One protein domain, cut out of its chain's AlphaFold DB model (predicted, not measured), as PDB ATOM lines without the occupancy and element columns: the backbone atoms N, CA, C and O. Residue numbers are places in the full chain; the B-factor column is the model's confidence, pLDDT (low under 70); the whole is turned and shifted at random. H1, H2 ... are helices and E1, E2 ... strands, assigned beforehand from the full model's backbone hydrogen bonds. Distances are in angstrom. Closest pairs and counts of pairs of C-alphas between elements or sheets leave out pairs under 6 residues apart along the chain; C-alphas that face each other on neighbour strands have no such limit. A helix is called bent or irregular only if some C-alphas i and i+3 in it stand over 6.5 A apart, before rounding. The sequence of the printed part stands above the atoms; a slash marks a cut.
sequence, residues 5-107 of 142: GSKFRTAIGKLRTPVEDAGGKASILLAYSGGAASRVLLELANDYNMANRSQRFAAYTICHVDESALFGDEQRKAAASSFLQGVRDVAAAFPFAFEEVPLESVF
ATOM      1  N   GLY A   5     -26.119 -46.871  10.721       83.88
ATOM      2  CA  GLY A   5     -26.066 -45.411  10.839       83.88
ATOM      3  C   GLY A   5     -26.223 -44.900  12.275       83.88
ATOM      4  O   GLY A   5     -25.510 -43.993  12.693       83.88
ATOM      5  N   SER A   6     -27.096 -45.503  13.092       84.31
ATOM      6  CA  SER A   6     -27.231 -45.118  14.507       84.31
ATOM      7  C   SER A   6     -25.977 -45.431  15.322       84.31
ATOM      8  O   SER A   6     -25.587 -44.641  16.187       84.31
ATOM      9  N   LYS A   7     -25.338 -46.575  15.057       87.31
ATOM     10  CA  LYS A   7     -24.068 -46.945  15.694       87.31
ATOM     11  C   LYS A   7     -22.945 -46.008  15.254       87.31
ATOM     12  O   LYS A   7     -22.210 -45.527  16.111       87.31
ATOM     13  N   PHE A   8     -22.879 -45.684  13.962       88.12
ATOM     14  CA  PHE A   8     -21.909 -44.743  13.403       88.12
ATOM     15  C   PHE A   8     -22.013 -43.363  14.060       88.12
ATOM     16  O   PHE A   8     -21.035 -42.877  14.620       88.12
ATOM     17  N   ARG A   9     -23.220 -42.783  14.122       86.12
ATOM     18  CA  ARG A   9     -23.460 -41.501  14.809       86.12
ATOM     19  C   ARG A   9     -23.018 -41.517  16.267       86.12
ATOM     20  O   ARG A   9     -22.438 -40.552  16.752       86.12
ATOM     21  N   THR A  10     -23.285 -42.620  16.963       86.88
ATOM     22  CA  THR A  10     -22.902 -42.780  18.370       86.88
ATOM     23  C   THR A  10     -21.384 -42.853  18.529       86.88
ATOM     24  O   THR A  10     -20.842 -42.254  19.452       86.88
ATOM     25  N   ALA A  11     -20.696 -43.578  17.645       86.69
ATOM     26  CA  ALA A  11     -19.243 -43.692  17.661       86.69
ATOM     27  C   ALA A  11     -18.575 -42.344  17.356       86.69
ATOM     28  O   ALA A  11     -17.768 -41.868  18.150       86.69
ATOM     29  N   ILE A  12     -18.990 -41.687  16.271       84.69
ATOM     30  CA  ILE A  12     -18.492 -40.369  15.864       84.69
ATOM     31  C   ILE A  12     -18.764 -39.303  16.937       84.69
ATOM     32  O   ILE A  12     -17.892 -38.496  17.251       84.69
ATOM     33  N   GLY A  13     -19.941 -39.331  17.570       80.50
ATOM     34  CA  GLY A  13     -20.287 -38.417  18.659       80.50
ATOM     35  C   GLY A  13     -19.379 -38.545  19.889       80.50
ATOM     36  O   GLY A  13     -19.172 -37.560  20.591       80.50
ATOM     37  N   LYS A  14     -18.796 -39.725  20.131       82.94
ATOM     38  CA  LYS A  14     -17.892 -39.985  21.266       82.94
ATOM     39  C   LYS A  14     -16.432 -39.636  20.997       82.94
ATOM     40  O   LYS A  14     -15.657 -39.580  21.951       82.94
ATOM     41  N   LEU A  15     -16.040 -39.430  19.739       79.69
ATOM     42  CA  LEU A  15     -14.664 -39.055  19.415       79.69
ATOM     43  C   LEU A  15     -14.308 -37.749  20.133       79.69
ATOM     44  O   LEU A  15     -15.165 -36.891  20.323       79.69
ATOM     45  N   ARG A  16     -13.059 -37.571  20.552       71.88
ATOM     46  CA  ARG A  16     -12.543 -36.251  20.941       71.88
ATOM     47  C   ARG A  16     -11.922 -35.633  19.696       71.88
ATOM     48  O   ARG A  16     -11.160 -36.309  19.018       71.88
ATOM     49  N   THR A  17     -12.290 -34.401  19.369       68.31
ATOM     50  CA  THR A  17     -11.737 -33.667  18.226       68.31
ATOM     51  C   THR A  17     -10.586 -32.818  18.753       68.31
ATOM     52  O   THR A  17     -10.851 -31.908  19.530       68.31
ATOM     53  N   PRO A  18      -9.323 -33.157  18.439       57.84
ATOM     54  CA  PRO A  18      -8.162 -32.516  19.056       57.84
ATOM     55  C   PRO A  18      -7.872 -31.116  18.499       57.84
ATOM     56  O   PRO A  18      -7.200 -30.339  19.168       57.84
ATOM     57  N   VAL A  19      -8.374 -30.796  17.302       57.59
ATOM     58  CA  VAL A  19      -8.167 -29.508  16.631       57.59
ATOM     59  C   VAL A  19      -9.519 -29.018  16.139       57.59
ATOM     60  O   VAL A  19     -10.143 -29.629  15.271       57.59
ATOM     61  N   GLU A  20     -10.001 -27.957  16.765       59.78
ATOM     62  CA  GLU A  20     -11.200 -27.244  16.361       59.78
ATOM     63  C   GLU A  20     -10.753 -25.991  15.611       59.78
ATOM     64  O   GLU A  20      -9.857 -25.282  16.066       59.78
ATOM     65  N   ASP A  21     -11.340 -25.747  14.442       56.78
ATOM     66  CA  ASP A  21     -11.081 -24.538  13.665       56.78
ATOM     67  C   ASP A  21     -11.528 -23.287  14.451       56.78
ATOM     68  O   ASP A  21     -12.170 -23.406  15.500       56.78
ATOM     69  N   ALA A  22     -11.285 -22.072  13.946       54.44
ATOM     70  CA  ALA A  22     -11.688 -20.822  14.623       54.44
ATOM     71  C   ALA A  22     -13.199 -20.748  14.988       54.44
ATOM     72  O   ALA A  22     -13.607 -19.921  15.805       54.44
ATOM     73  N   GLY A  23     -14.025 -21.631  14.407       58.53
ATOM     74  CA  GLY A  23     -15.446 -21.839  14.707       58.53
ATOM     75  C   GLY A  23     -15.800 -23.094  15.527       58.53
ATOM     76  O   GLY A  23     -16.968 -23.485  15.520       58.53
ATOM     77  N   GLY A  24     -14.853 -23.759  16.197       64.25
ATOM     78  CA  GLY A  24     -15.148 -24.878  17.109       64.25
ATOM     79  C   GLY A  24     -15.422 -26.229  16.426       64.25
ATOM     80  O   GLY A  24     -15.941 -27.150  17.053       64.25
ATOM     81  N   LYS A  25     -15.151 -26.359  15.121       70.62
ATOM     82  CA  LYS A  25     -15.474 -27.561  14.332       70.62
ATOM     83  C   LYS A  25     -14.216 -28.176  13.742       70.62
ATOM     84  O   LYS A  25     -13.356 -27.462  13.248       70.62
ATOM     85  N   ALA A  26     -14.120 -29.500  13.778       80.81
ATOM     86  CA  ALA A  26     -12.991 -30.225  13.200       80.81
ATOM     87  C   ALA A  26     -13.247 -30.596  11.734       80.81
ATOM     88  O   ALA A  26     -14.396 -30.697  11.302       80.81
ATOM     89  N   SER A  27     -12.183 -30.875  10.992       84.94
ATOM     90  CA  SER A  27     -12.263 -31.511   9.673       84.94
ATOM     91  C   SER A  27     -12.075 -33.022   9.804       84.94
ATOM     92  O   SER A  27     -11.349 -33.492  10.682       84.94
ATOM     93  N   ILE A  28     -12.743 -33.794   8.946       87.88
ATOM     94  CA  ILE A  28     -12.539 -35.240   8.824       87.88
ATOM     95  C   ILE A  28     -11.860 -35.544   7.497       87.88
ATOM     96  O   ILE A  28     -12.320 -35.109   6.444       87.88
ATOM     97  N   LEU A  29     -10.839 -36.393   7.563       93.00
ATOM     98  CA  LEU A  29     -10.270 -37.072   6.412       93.00
ATOM     99  C   LEU A  29     -10.739 -38.536   6.407       93.00
ATOM    100  O   LEU A  29     -10.632 -39.243   7.411       93.00
ATOM    101  N   LEU A  30     -11.298 -38.975   5.284       95.25
ATOM    102  CA  LEU A  30     -11.796 -40.322   5.037       95.25
ATOM    103  C   LEU A  30     -10.837 -41.022   4.080       95.25
ATOM    104  O   LEU A  30     -10.855 -40.764   2.879       95.25
ATOM    105  N   ALA A  31     -10.017 -41.925   4.610       96.44
ATOM    106  CA  ALA A  31      -9.170 -42.771   3.780       96.44
ATOM    107  C   ALA A  31     -10.037 -43.746   2.965       96.44
ATOM    108  O   ALA A  31     -10.802 -44.537   3.530       96.44
ATOM    109  N   TYR A  32      -9.917 -43.693   1.641       97.50
ATOM    110  CA  TYR A  32     -10.659 -44.531   0.710       97.50
ATOM    111  C   TYR A  32      -9.699 -45.390  -0.110       97.50
ATOM    112  O   TYR A  32      -8.903 -44.888  -0.894       97.50
ATOM    113  N   SER A  33      -9.782 -46.708   0.069       95.00
ATOM    114  CA  SER A  33      -8.894 -47.676  -0.585       95.00
ATOM    115  C   SER A  33      -9.523 -48.348  -1.806       95.00
ATOM    116  O   SER A  33      -8.982 -49.325  -2.303       95.00
ATOM    117  N   GLY A  34     -10.722 -47.932  -2.229       93.69
ATOM    118  CA  GLY A  34     -11.514 -48.638  -3.247       93.69
ATOM    119  C   GLY A  34     -12.279 -49.862  -2.721       93.69
ATOM    120  O   GLY A  34     -13.211 -50.338  -3.366       93.69
ATOM    121  N   GLY A  35     -11.953 -50.360  -1.523       94.56
ATOM    122  CA  GLY A  35     -12.592 -51.540  -0.935       94.56
ATOM    123  C   GLY A  35     -13.986 -51.284  -0.346       94.56
ATOM    124  O   GLY A  35     -14.317 -50.172   0.076       94.56
ATOM    125  N   ALA A  36     -14.784 -52.350  -0.217       94.81
ATOM    126  CA  ALA A  36     -16.174 -52.293   0.254       94.81
ATOM    127  C   ALA A  36     -16.345 -51.642   1.641       94.81
ATOM    128  O   ALA A  36     -17.269 -50.861   1.849       94.81
ATOM    129  N   ALA A  37     -15.442 -51.907   2.590       94.69
ATOM    130  CA  ALA A  37     -15.521 -51.312   3.926       94.69
ATOM    131  C   ALA A  37     -15.358 -49.782   3.886       94.69
ATOM    132  O   ALA A  37     -16.141 -49.053   4.494       94.69
ATOM    133  N   SER A  38     -14.376 -49.296   3.121       95.44
ATOM    134  CA  SER A  38     -14.151 -47.861   2.933       95.44
ATOM    135  C   SER A  38     -15.295 -47.199   2.152       95.44
ATOM    136  O   SER A  38     -15.693 -46.084   2.473       95.44
ATOM    137  N   ARG A  39     -15.926 -47.924   1.215       95.50
ATOM    138  CA  ARG A  39     -17.134 -47.477   0.501       95.50
ATOM    139  C   ARG A  39     -18.313 -47.256   1.452       95.50
ATOM    140  O   ARG A  39     -18.939 -46.202   1.392       95.50
ATOM    141  N   VAL A  40     -18.585 -48.222   2.333       95.06
ATOM    142  CA  VAL A  40     -19.647 -48.122   3.350       95.06
ATOM    143  C   VAL A  40     -19.363 -46.974   4.319       95.06
ATOM    144  O   VAL A  40     -20.281 -46.272   4.732       95.06
ATOM    145  N   LEU A  41     -18.093 -46.739   4.664       94.69
ATOM    146  CA  LEU A  41     -17.714 -45.600   5.498       94.69
ATOM    147  C   LEU A  41     -18.063 -44.259   4.831       94.69
ATOM    148  O   LEU A  41     -18.605 -43.390   5.513       94.69
ATOM    149  N   LEU A  42     -17.816 -44.103   3.524       95.62
ATOM    150  CA  LEU A  42     -18.219 -42.906   2.771       95.62
ATOM    151  C   LEU A  42     -19.738 -42.695   2.802       95.62
ATOM    152  O   LEU A  42     -20.197 -41.579   3.030       95.62
ATOM    153  N   GLU A  43     -20.521 -43.763   2.625       95.06
ATOM    154  CA  GLU A  43     -21.988 -43.699   2.677       95.06
ATOM    155  C   GLU A  43     -22.487 -43.274   4.061       95.06
ATOM    156  O   GLU A  43     -23.270 -42.333   4.181       95.06
ATOM    157  N   LEU A  44     -21.968 -43.893   5.125       93.12
ATOM    158  CA  LEU A  44     -22.321 -43.539   6.502       93.12
ATOM    159  C   LEU A  44     -21.909 -42.103   6.858       93.12
ATOM    160  O   LEU A  44     -22.636 -41.412   7.578       93.12
ATOM    161  N   ALA A  45     -20.756 -41.648   6.360       92.19
ATOM    162  CA  ALA A  45     -20.299 -40.274   6.528       92.19
ATOM    163  C   ALA A  45     -21.206 -39.284   5.787       92.19
ATOM    164  O   ALA A  45     -21.551 -38.246   6.351       92.19
ATOM    165  N   ASN A  46     -21.645 -39.614   4.571       92.50
ATOM    166  CA  ASN A  46     -22.579 -38.800   3.795       92.50
ATOM    167  C   ASN A  46     -23.947 -38.690   4.471       92.50
ATOM    168  O   ASN A  46     -24.448 -37.586   4.670       92.50
ATOM    169  N   ASP A  47     -24.506 -39.817   4.914       90.75
ATOM    170  CA  ASP A  47     -25.764 -39.852   5.661       90.75
ATOM    171  C   ASP A  47     -25.684 -38.992   6.925       90.75
ATOM    172  O   ASP A  47     -26.616 -38.263   7.272       90.75
ATOM    173  N   TYR A  48     -24.553 -39.061   7.630       88.69
ATOM    174  CA  TYR A  48     -24.319 -38.241   8.809       88.69
ATOM    175  C   TYR A  48     -24.186 -36.754   8.471       88.69
ATOM    176  O   TYR A  48     -24.782 -35.928   9.166       88.69
ATOM    177  N   ASN A  49     -23.466 -36.418   7.399       87.88
ATOM    178  CA  ASN A  49     -23.311 -35.049   6.923       87.88
ATOM    179  C   ASN A  49     -24.667 -34.431   6.539       87.88
ATOM    180  O   ASN A  49     -24.959 -33.301   6.923       87.88
ATOM    181  N   MET A  50     -25.530 -35.186   5.855       86.25
ATOM    182  CA  MET A  50     -26.861 -34.736   5.423       86.25
ATOM    183  C   MET A  50     -27.887 -34.648   6.561       86.25
ATOM    184  O   MET A  50     -28.862 -33.903   6.464       86.25
ATOM    185  N   ALA A  51     -27.682 -35.365   7.670       82.50
ATOM    186  CA  ALA A  51     -28.635 -35.409   8.780       82.50
ATOM    187  C   ALA A  51     -28.797 -34.075   9.546       82.50
ATOM    188  O   ALA A  51     -29.706 -33.991  10.374       82.50
ATOM    189  N   ASN A  52     -27.963 -33.056   9.268       65.44
ATOM    190  CA  ASN A  52     -28.016 -31.626   9.655       65.44
ATOM    191  C   ASN A  52     -28.119 -31.265  11.157       65.44
ATOM    192  O   ASN A  52     -27.588 -30.250  11.593       65.44
ATOM    193  N   ARG A  53     -28.748 -32.087  12.000       63.06
ATOM    194  CA  ARG A  53     -29.006 -31.818  13.424       63.06
ATOM    195  C   ARG A  53     -27.780 -31.972  14.328       63.06
ATOM    196  O   ARG A  53     -27.890 -31.767  15.534       63.06
ATOM    197  N   SER A  54     -26.633 -32.396  13.801       61.44
ATOM    198  CA  SER A  54     -25.453 -32.717  14.618       61.44
ATOM    199  C   SER A  54     -24.138 -32.599  13.844       61.44
ATOM    200  O   SER A  54     -23.224 -33.384  14.096       61.44
ATOM    201  N   GLN A  55     -24.035 -31.671  12.885       65.88
ATOM    202  CA  GLN A  55     -22.799 -31.455  12.122       65.88
ATOM    203  C   GLN A  55     -21.699 -30.879  13.022       65.88
ATOM    204  O   GLN A  55     -21.556 -29.666  13.198       65.88
ATOM    205  N   ARG A  56     -20.931 -31.796  13.609       74.94
ATOM    206  CA  ARG A  56     -19.748 -31.519  14.425       74.94
ATOM    207  C   ARG A  56     -18.524 -31.165  13.582       74.94
ATOM    208  O   ARG A  56     -17.616 -30.500  14.071       74.94
ATOM    209  N   PHE A  57     -18.506 -31.616  12.334       82.69
ATOM    210  CA  PHE A  57     -17.388 -31.404  11.430       82.69
ATOM    211  C   PHE A  57     -17.723 -30.309  10.432       82.69
ATOM    212  O   PHE A  57     -18.865 -30.209   9.980       82.69
ATOM    213  N   ALA A  58     -16.740 -29.460  10.150       82.31
ATOM    214  CA  ALA A  58     -16.870 -28.368   9.194       82.31
ATOM    215  C   ALA A  58     -16.690 -28.860   7.756       82.31
ATOM    216  O   ALA A  58     -17.368 -28.374   6.855       82.31
ATOM    217  N   ALA A  59     -15.795 -29.828   7.560       86.00
ATOM    218  CA  ALA A  59     -15.427 -30.334   6.250       86.00
ATOM    219  C   ALA A  59     -15.141 -31.838   6.285       86.00
ATOM    220  O   ALA A  59     -14.728 -32.395   7.307       86.00
ATOM    221  N   TYR A  60     -15.349 -32.464   5.130       92.44
ATOM    222  CA  TYR A  60     -15.029 -33.856   4.850       92.44
ATOM    223  C   TYR A  60     -14.172 -33.904   3.588       92.44
ATOM    224  O   TYR A  60     -14.564 -33.356   2.554       92.44
ATOM    225  N   THR A  61     -13.046 -34.601   3.678       95.69
ATOM    226  CA  THR A  61     -12.146 -34.855   2.554       95.69
ATOM    227  C   THR A  61     -11.983 -36.357   2.390       95.69
ATOM    228  O   THR A  61     -11.675 -37.059   3.349       95.69
ATOM    229  N   ILE A  62     -12.206 -36.866   1.189       97.56
ATOM    230  CA  ILE A  62     -11.870 -38.224   0.779       97.56
ATOM    231  C   ILE A  62     -10.409 -38.207   0.347       97.56
ATOM    232  O   ILE A  62     -10.041 -37.413  -0.507       97.56
ATOM    233  N   CYS A  63      -9.598 -39.086   0.920       97.19
ATOM    234  CA  CYS A  63      -8.186 -39.218   0.587       97.19
ATOM    235  C   CYS A  63      -7.926 -40.616   0.025       97.19
ATOM    236  O   CYS A  63      -8.304 -41.612   0.651       97.19
ATOM    237  N   HIS A  64      -7.289 -40.694  -1.137       97.25
ATOM    238  CA  HIS A  64      -6.798 -41.938  -1.718       97.25
ATOM    239  C   HIS A  64      -5.282 -41.872  -1.884       97.25
ATOM    240  O   HIS A  64      -4.767 -40.875  -2.379       97.25
ATOM    241  N   VAL A  65      -4.587 -42.940  -1.495       95.00
ATOM    242  CA  VAL A  65      -3.153 -43.089  -1.759       95.00
ATOM    243  C   VAL A  65      -2.994 -43.856  -3.063       95.00
ATOM    244  O   VAL A  65      -3.443 -45.000  -3.147       95.00
ATOM    245  N   ASP A  66      -2.373 -43.235  -4.063       92.56
ATOM    246  CA  ASP A  66      -2.061 -43.900  -5.321       92.56
ATOM    247  C   ASP A  66      -0.807 -44.769  -5.163       92.56
ATOM    248  O   ASP A  66       0.307 -44.283  -4.973       92.56
ATOM    249  N   GLU A  67      -1.007 -46.080  -5.247       89.50
ATOM    250  CA  GLU A  67       0.040 -47.099  -5.167       89.50
ATOM    251  C   GLU A  67       0.545 -47.526  -6.559       89.50
ATOM    252  O   GLU A  67       1.298 -48.497  -6.677       89.50
ATOM    253  N   SER A  68       0.143 -46.831  -7.632       88.38
ATOM    254  CA  SER A  68       0.475 -47.187  -9.018       88.38
ATOM    255  C   SER A  68       1.985 -47.316  -9.269       88.38
ATOM    256  O   SER A  68       2.413 -48.190 -10.030       88.38
ATOM    257  N   ALA A  69       2.797 -46.525  -8.560       86.25
ATOM    258  CA  ALA A  69       4.257 -46.558  -8.611       86.25
ATOM    259  C   ALA A  69       4.872 -47.913  -8.201       86.25
ATOM    260  O   ALA A  69       5.992 -48.230  -8.603       86.25
ATOM    261  N   LEU A  70       4.148 -48.751  -7.446       85.69
ATOM    262  CA  LEU A  70       4.613 -50.086  -7.046       85.69
ATOM    263  C   LEU A  70       4.604 -51.098  -8.203       85.69
ATOM    264  O   LEU A  70       5.198 -52.176  -8.097       85.69
ATOM    265  N   PHE A  71       3.940 -50.785  -9.320       85.56
ATOM    266  CA  PHE A  71       3.786 -51.699 -10.445       85.56
ATOM    267  C   PHE A  71       4.780 -51.381 -11.573       85.56
ATOM    268  O   PHE A  71       4.573 -50.488 -12.390       85.56
ATOM    269  N   GLY A  72       5.860 -52.164 -11.658       75.75
ATOM    270  CA  GLY A  72       6.865 -52.034 -12.725       75.75
ATOM    271  C   GLY A  72       6.406 -52.527 -14.108       75.75
ATOM    272  O   GLY A  72       6.916 -52.057 -15.124       75.75
ATOM    273  N   ASP A  73       5.422 -53.430 -14.158       86.00
ATOM    274  CA  ASP A  73       4.929 -54.046 -15.397       86.00
ATOM    275  C   ASP A  73       3.865 -53.170 -16.087       86.00
ATOM    276  O   ASP A  73       2.863 -52.807 -15.468       86.00
ATOM    277  N   GLU A  74       4.000 -52.920 -17.395       80.12
ATOM    278  CA  GLU A  74       3.065 -52.092 -18.189       80.12
ATOM    279  C   GLU A  74       1.592 -52.539 -18.087       80.12
ATOM    280  O   GLU A  74       0.687 -51.715 -17.955       80.12
ATOM    281  N   GLN A  75       1.327 -53.851 -18.061       79.00
ATOM    282  CA  GLN A  75      -0.036 -54.374 -17.883       79.00
ATOM    283  C   GLN A  75      -0.623 -54.043 -16.503       79.00
ATOM    284  O   GLN A  75      -1.820 -53.781 -16.384       79.00
ATOM    285  N   ARG A  76       0.208 -54.036 -15.455       83.75
ATOM    286  CA  ARG A  76      -0.235 -53.714 -14.093       83.75
ATOM    287  C   ARG A  76      -0.415 -52.211 -13.906       83.75
ATOM    288  O   ARG A  76      -1.357 -51.818 -13.229       83.75
ATOM    289  N   LYS A  77       0.392 -51.382 -14.577       82.44
ATOM    290  CA  LYS A  77       0.189 -49.923 -14.626       82.44
ATOM    291  C   LYS A  77      -1.148 -49.545 -15.260       82.44
ATOM    292  O   LYS A  77      -1.870 -48.707 -14.722       82.44
ATOM    293  N   ALA A  78      -1.517 -50.195 -16.367       84.56
ATOM    294  CA  ALA A  78      -2.813 -49.976 -17.007       84.56
ATOM    295  C   ALA A  78      -3.984 -50.373 -16.086       84.56
ATOM    296  O   ALA A  78      -4.968 -49.639 -15.975       84.56
ATOM    297  N   ALA A  79      -3.862 -51.501 -15.376       87.69
ATOM    298  CA  ALA A  79      -4.851 -51.927 -14.388       87.69
ATOM    299  C   ALA A  79      -4.953 -50.952 -13.201       87.69
ATOM    300  O   ALA A  79      -6.063 -50.599 -12.805       87.69
ATOM    301  N   ALA A  80      -3.819 -50.471 -12.680       87.88
ATOM    302  CA  ALA A  80      -3.771 -49.475 -11.610       87.88
ATOM    303  C   ALA A  80      -4.425 -48.150 -12.035       87.88
ATOM    304  O   ALA A  80      -5.236 -47.601 -11.297       87.88
ATOM    305  N   SER A  81      -4.171 -47.695 -13.265       87.88
ATOM    306  CA  SER A  81      -4.791 -46.482 -13.817       87.88
ATOM    307  C   SER A  81      -6.316 -46.610 -13.931       87.88
ATOM    308  O   SER A  81      -7.052 -45.687 -13.592       87.88
ATOM    309  N   SER A  82      -6.807 -47.771 -14.378       92.12
ATOM    310  CA  SER A  82      -8.247 -48.060 -14.451       92.12
ATOM    311  C   SER A  82      -8.893 -48.106 -13.063       92.12
ATOM    312  O   SER A  82      -9.965 -47.543 -12.843       92.12
ATOM    313  N   PHE A  83      -8.213 -48.731 -12.099       93.69
ATOM    314  CA  PHE A  83      -8.655 -48.764 -10.709       93.69
ATOM    315  C   PHE A  83      -8.746 -47.357 -10.102       93.69
ATOM    316  O   PHE A  83      -9.770 -47.013  -9.512       93.69
ATOM    317  N   LEU A  84      -7.719 -46.530 -10.308       93.75
ATOM    318  CA  LEU A  84      -7.679 -45.146  -9.846       93.75
ATOM    319  C   LEU A  84      -8.815 -44.310 -10.446       93.75
ATOM    320  O   LEU A  84      -9.451 -43.523  -9.746       93.75
ATOM    321  N   GLN A  85      -9.139 -44.525 -11.723       94.81
ATOM    322  CA  GLN A  85     -10.301 -43.884 -12.332       94.81
ATOM    323  C   GLN A  85     -11.605 -44.305 -11.640       94.81
ATOM    324  O   GLN A  85     -12.413 -43.448 -11.294       94.81
ATOM    325  N   GLY A  86     -11.777 -45.597 -11.345       95.38
ATOM    326  CA  GLY A  86     -12.927 -46.078 -10.575       95.38
ATOM    327  C   GLY A  86     -13.015 -45.458  -9.175       95.38
ATOM    328  O   GLY A  86     -14.107 -45.148  -8.698       95.38
ATOM    329  N   VAL A  87     -11.874 -45.216  -8.526       96.00
ATOM    330  CA  VAL A  87     -11.811 -44.504  -7.243       96.00
ATOM    331  C   VAL A  87     -12.308 -43.063  -7.380       96.00
ATOM    332  O   VAL A  87     -13.149 -42.636  -6.582       96.00
ATOM    333  N   ARG A  88     -11.845 -42.333  -8.402       96.00
ATOM    334  CA  ARG A  88     -12.284 -40.958  -8.698       96.00
ATOM    335  C   ARG A  88     -13.784 -40.892  -8.979       96.00
ATOM    336  O   ARG A  88     -14.466 -40.026  -8.438       96.00
ATOM    337  N   ASP A  89     -14.303 -41.836  -9.758       96.81
ATOM    338  CA  ASP A  89     -15.725 -41.905 -10.106       96.81
ATOM    339  C   ASP A  89     -16.598 -42.122  -8.859       96.81
ATOM    340  O   ASP A  89     -17.636 -41.479  -8.693       96.81
ATOM    341  N   VAL A  90     -16.160 -42.991  -7.940       95.94
ATOM    342  CA  VAL A  90     -16.855 -43.188  -6.663       95.94
ATOM    343  C   VAL A  90     -16.779 -41.937  -5.795       95.94
ATOM    344  O   VAL A  90     -17.797 -41.552  -5.223       95.94
ATOM    345  N   ALA A  91     -15.610 -41.302  -5.683       95.50
ATOM    346  CA  ALA A  91     -15.438 -40.095  -4.879       95.50
ATOM    347  C   ALA A  91     -16.312 -38.937  -5.387       95.50
ATOM    348  O   ALA A  91     -16.941 -38.250  -4.583       95.50
ATOM    349  N   ALA A  92     -16.440 -38.784  -6.709       96.25
ATOM    350  CA  ALA A  92     -17.275 -37.767  -7.348       96.25
ATOM    351  C   ALA A  92     -18.779 -37.912  -7.045       96.25
ATOM    352  O   ALA A  92     -19.535 -36.952  -7.197       96.25
ATOM    353  N   ALA A  93     -19.232 -39.085  -6.586       96.00
ATOM    354  CA  ALA A  93     -20.614 -39.291  -6.151       96.00
ATOM    355  C   ALA A  93     -20.923 -38.674  -4.771       96.00
ATOM    356  O   ALA A  93     -22.079 -38.688  -4.340       96.00
ATOM    357  N   PHE A  94     -19.914 -38.152  -4.067       95.00
ATOM    358  CA  PHE A  94     -20.041 -37.568  -2.733       95.00
ATOM    359  C   PHE A  94     -19.808 -36.057  -2.754       95.00
ATOM    360  O   PHE A  94     -18.960 -35.574  -3.498       95.00
ATOM    361  N   PRO A  95     -20.489 -35.286  -1.888       94.12
ATOM    362  CA  PRO A  95     -20.301 -33.839  -1.780       94.12
ATOM    363  C   PRO A  95     -19.048 -33.473  -0.958       94.12
ATOM    364  O   PRO A  95     -19.048 -32.486  -0.224       94.12
ATOM    365  N   PHE A  96     -18.010 -34.306  -1.002       95.06
ATOM    366  CA  PHE A  96     -16.788 -34.170  -0.212       95.06
ATOM    367  C   PHE A  96     -15.632 -33.758  -1.118       95.06
ATOM    368  O   PHE A  96     -15.624 -34.090  -2.301       95.06
ATOM    369  N   ALA A  97     -14.647 -33.047  -0.567       95.56
ATOM    370  CA  ALA A  97     -13.411 -32.800  -1.303       95.56
ATOM    371  C   ALA A  97     -12.717 -34.140  -1.584       95.56
ATOM    372  O   ALA A  97     -12.804 -35.050  -0.762       95.56
ATOM    373  N   PHE A  98     -12.037 -34.270  -2.720       96.88
ATOM    374  CA  PHE A  98     -11.257 -35.459  -3.051       96.88
ATOM    375  C   PHE A  98      -9.789 -35.077  -3.210       96.88
ATOM    376  O   PHE A  98      -9.467 -34.138  -3.936       96.88
ATOM    377  N   GLU A  99      -8.927 -35.811  -2.521       95.94
ATOM    378  CA  GLU A  99      -7.483 -35.664  -2.548       95.94
ATOM    379  C   GLU A  99      -6.854 -37.004  -2.922       95.94
ATOM    380  O   GLU A  99      -7.103 -38.038  -2.296       95.94
ATOM    381  N   GLU A 100      -6.041 -36.976  -3.966       94.94
ATOM    382  CA  GLU A 100      -5.252 -38.108  -4.424       94.94
ATOM    383  C   GLU A 100      -3.793 -37.827  -4.087       94.94
ATOM    384  O   GLU A 100      -3.240 -36.811  -4.507       94.94
ATOM    385  N   VAL A 101      -3.192 -38.713  -3.300       94.25
ATOM    386  CA  VAL A 101      -1.835 -38.560  -2.785       94.25
ATOM    387  C   VAL A 101      -0.964 -39.655  -3.392       94.25
ATOM    388  O   VAL A 101      -1.212 -40.830  -3.121       94.25
ATOM    389  N   PRO A 102       0.062 -39.321  -4.187       92.12
ATOM    390  CA  PRO A 102       0.990 -40.318  -4.707       92.12
ATOM    391  C   PRO A 102       1.771 -40.959  -3.559       92.12
ATOM    392  O   PRO A 102       2.271 -40.239  -2.689       92.12
ATOM    393  N   LEU A 103       1.921 -42.284  -3.535       90.25
ATOM    394  CA  LEU A 103       2.684 -42.971  -2.485       90.25
ATOM    395  C   LEU A 103       4.139 -42.479  -2.418       90.25
ATOM    396  O   LEU A 103       4.710 -42.355  -1.334       90.25
ATOM    397  N   GLU A 104       4.731 -42.156  -3.567       88.88
ATOM    398  CA  GLU A 104       6.088 -41.626  -3.683       88.88
ATOM    399  C   GLU A 104       6.298 -40.305  -2.934       88.88
ATOM    400  O   GLU A 104       7.428 -40.013  -2.545       88.88
ATOM    401  N   SER A 105       5.232 -39.544  -2.654       87.62
ATOM    402  CA  SER A 105       5.320 -38.292  -1.889       87.62
ATOM    403  C   SER A 105       5.837 -38.494  -0.463       87.62
ATOM    404  O   SER A 105       6.473 -37.602   0.083       87.62
ATOM    405  N   VAL A 106       5.652 -39.684   0.126       84.00
ATOM    406  CA  VAL A 106       6.188 -40.028   1.457       84.00
ATOM    407  C   VAL A 106       7.714 -40.178   1.431       84.00
ATOM    408  O   VAL A 106       8.375 -40.043   2.461       84.00
ATOM    409  N   PHE A 107       8.277 -40.478   0.259       82.12
ATOM    410  CA  PHE A 107       9.708 -40.703   0.051       82.12
ATOM    411  C   PHE A 107      10.401 -39.534  -0.649       82.12
ATOM    412  O   PHE A 107      11.624 -39.561  -0.796       82.12
TER     413      PHE A 107
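What this domain is: This is residues 5 to 107 of the 142 residues of an uncharacterized protein of Syncephalis pseudoplumigaleata (UniProt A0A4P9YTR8). A small, twisted sheet of three parallel strands forms a wall, with the two long helices H2 and H3 laid along one of its faces and no named helix on its other face. H1 crosses H2 off the sheet, near the residues 44 to 48 of H2, while short H4 follows E3 directly and just grazes the sheet. The printed part has 103 residues with four named helices and three named strands, in the order H1 E1 H2 E2 H3 E3 H4; the sheet runs E1 E2 E3, and the class is mixed, helices and strands. The whole is loose, with a radius of gyration of the C-alphas of 15.9 A, and elongated, spanning 49 by 27 by 20 A.

Where its parts are: In the sheet, E1 is residues 26 to 31, E2 is residues 57 to 66, 25.9 A long, and E3 is residues 97 to 102. H2 is residues 36 to 50, 21.2 A long, and H3 is residues 74 to 92, 27.1 A long, with C-alpha 74 at (3.065, -52.092, -18.189). H1 is residues 5 to 14, 14.3 A long, with C-alpha 5 at (-26.066, -45.411, 10.839). H4 is residues 103 to 106, neither bent nor irregular, but only just: C-alphas 103 and 106 are 6.0 A apart. C-alpha 106 is at (6.188, -40.028, 1.457).

How they stand to each other: E2 is the inner strand, parallel to E1 at 26 degrees and to E3 at 30 degrees. N 30 and O 61 are within hydrogen-bond range at 2.7 A, and so are N 62 and O 97 at 2.7 A. The sheet is only just strongly twisted, its C-alphas lying up to 4.3 A off the best plane. H2 and H3 are on the same face, two layers with the sheet. H2, at a height over the sheet of 9.8 A, lies over E1 and E2 and runs along the strands, at 18 degrees to E1 on the local plane. H3, at a height over the sheet of 9.5 A, lies over E3 and only just over E2, with 3 of its C-alphas falling on E2, and runs along the strands, at 7 degrees to E3 on the local plane. E1, H2, E2 and E2, H3, E3 are strand-helix-strand units, two parallel neighbour strands with a helix between, each with a right-handed crossover. The closest C-alphas of H3 and E3, those of Ala 91 and Phe 98, are 6.5 A apart. H2 and H3 are near each other, with 5 pairs of C-alphas within 10 A. H1 touches H2, about perpendicular at 77 degrees; their closest C-alphas, those of Gly 5 and Leu 44, are 6.0 A apart. H1 and H3 are apart. In H1, H2 and H3 every O i to N i+4 pair is within hydrogen-bond range; H4 is too short for such a pair.

The domain as a whole: The C-alphas farthest apart, those of Arg 53 and Asp 73, are 49.8 A apart. The printed part has no cut. The link from H1 to E1 is long, with 11 residues. Mean pLDDT of the printed part is 86.3; residues 17 to 24 and 52 to 55 are under 70.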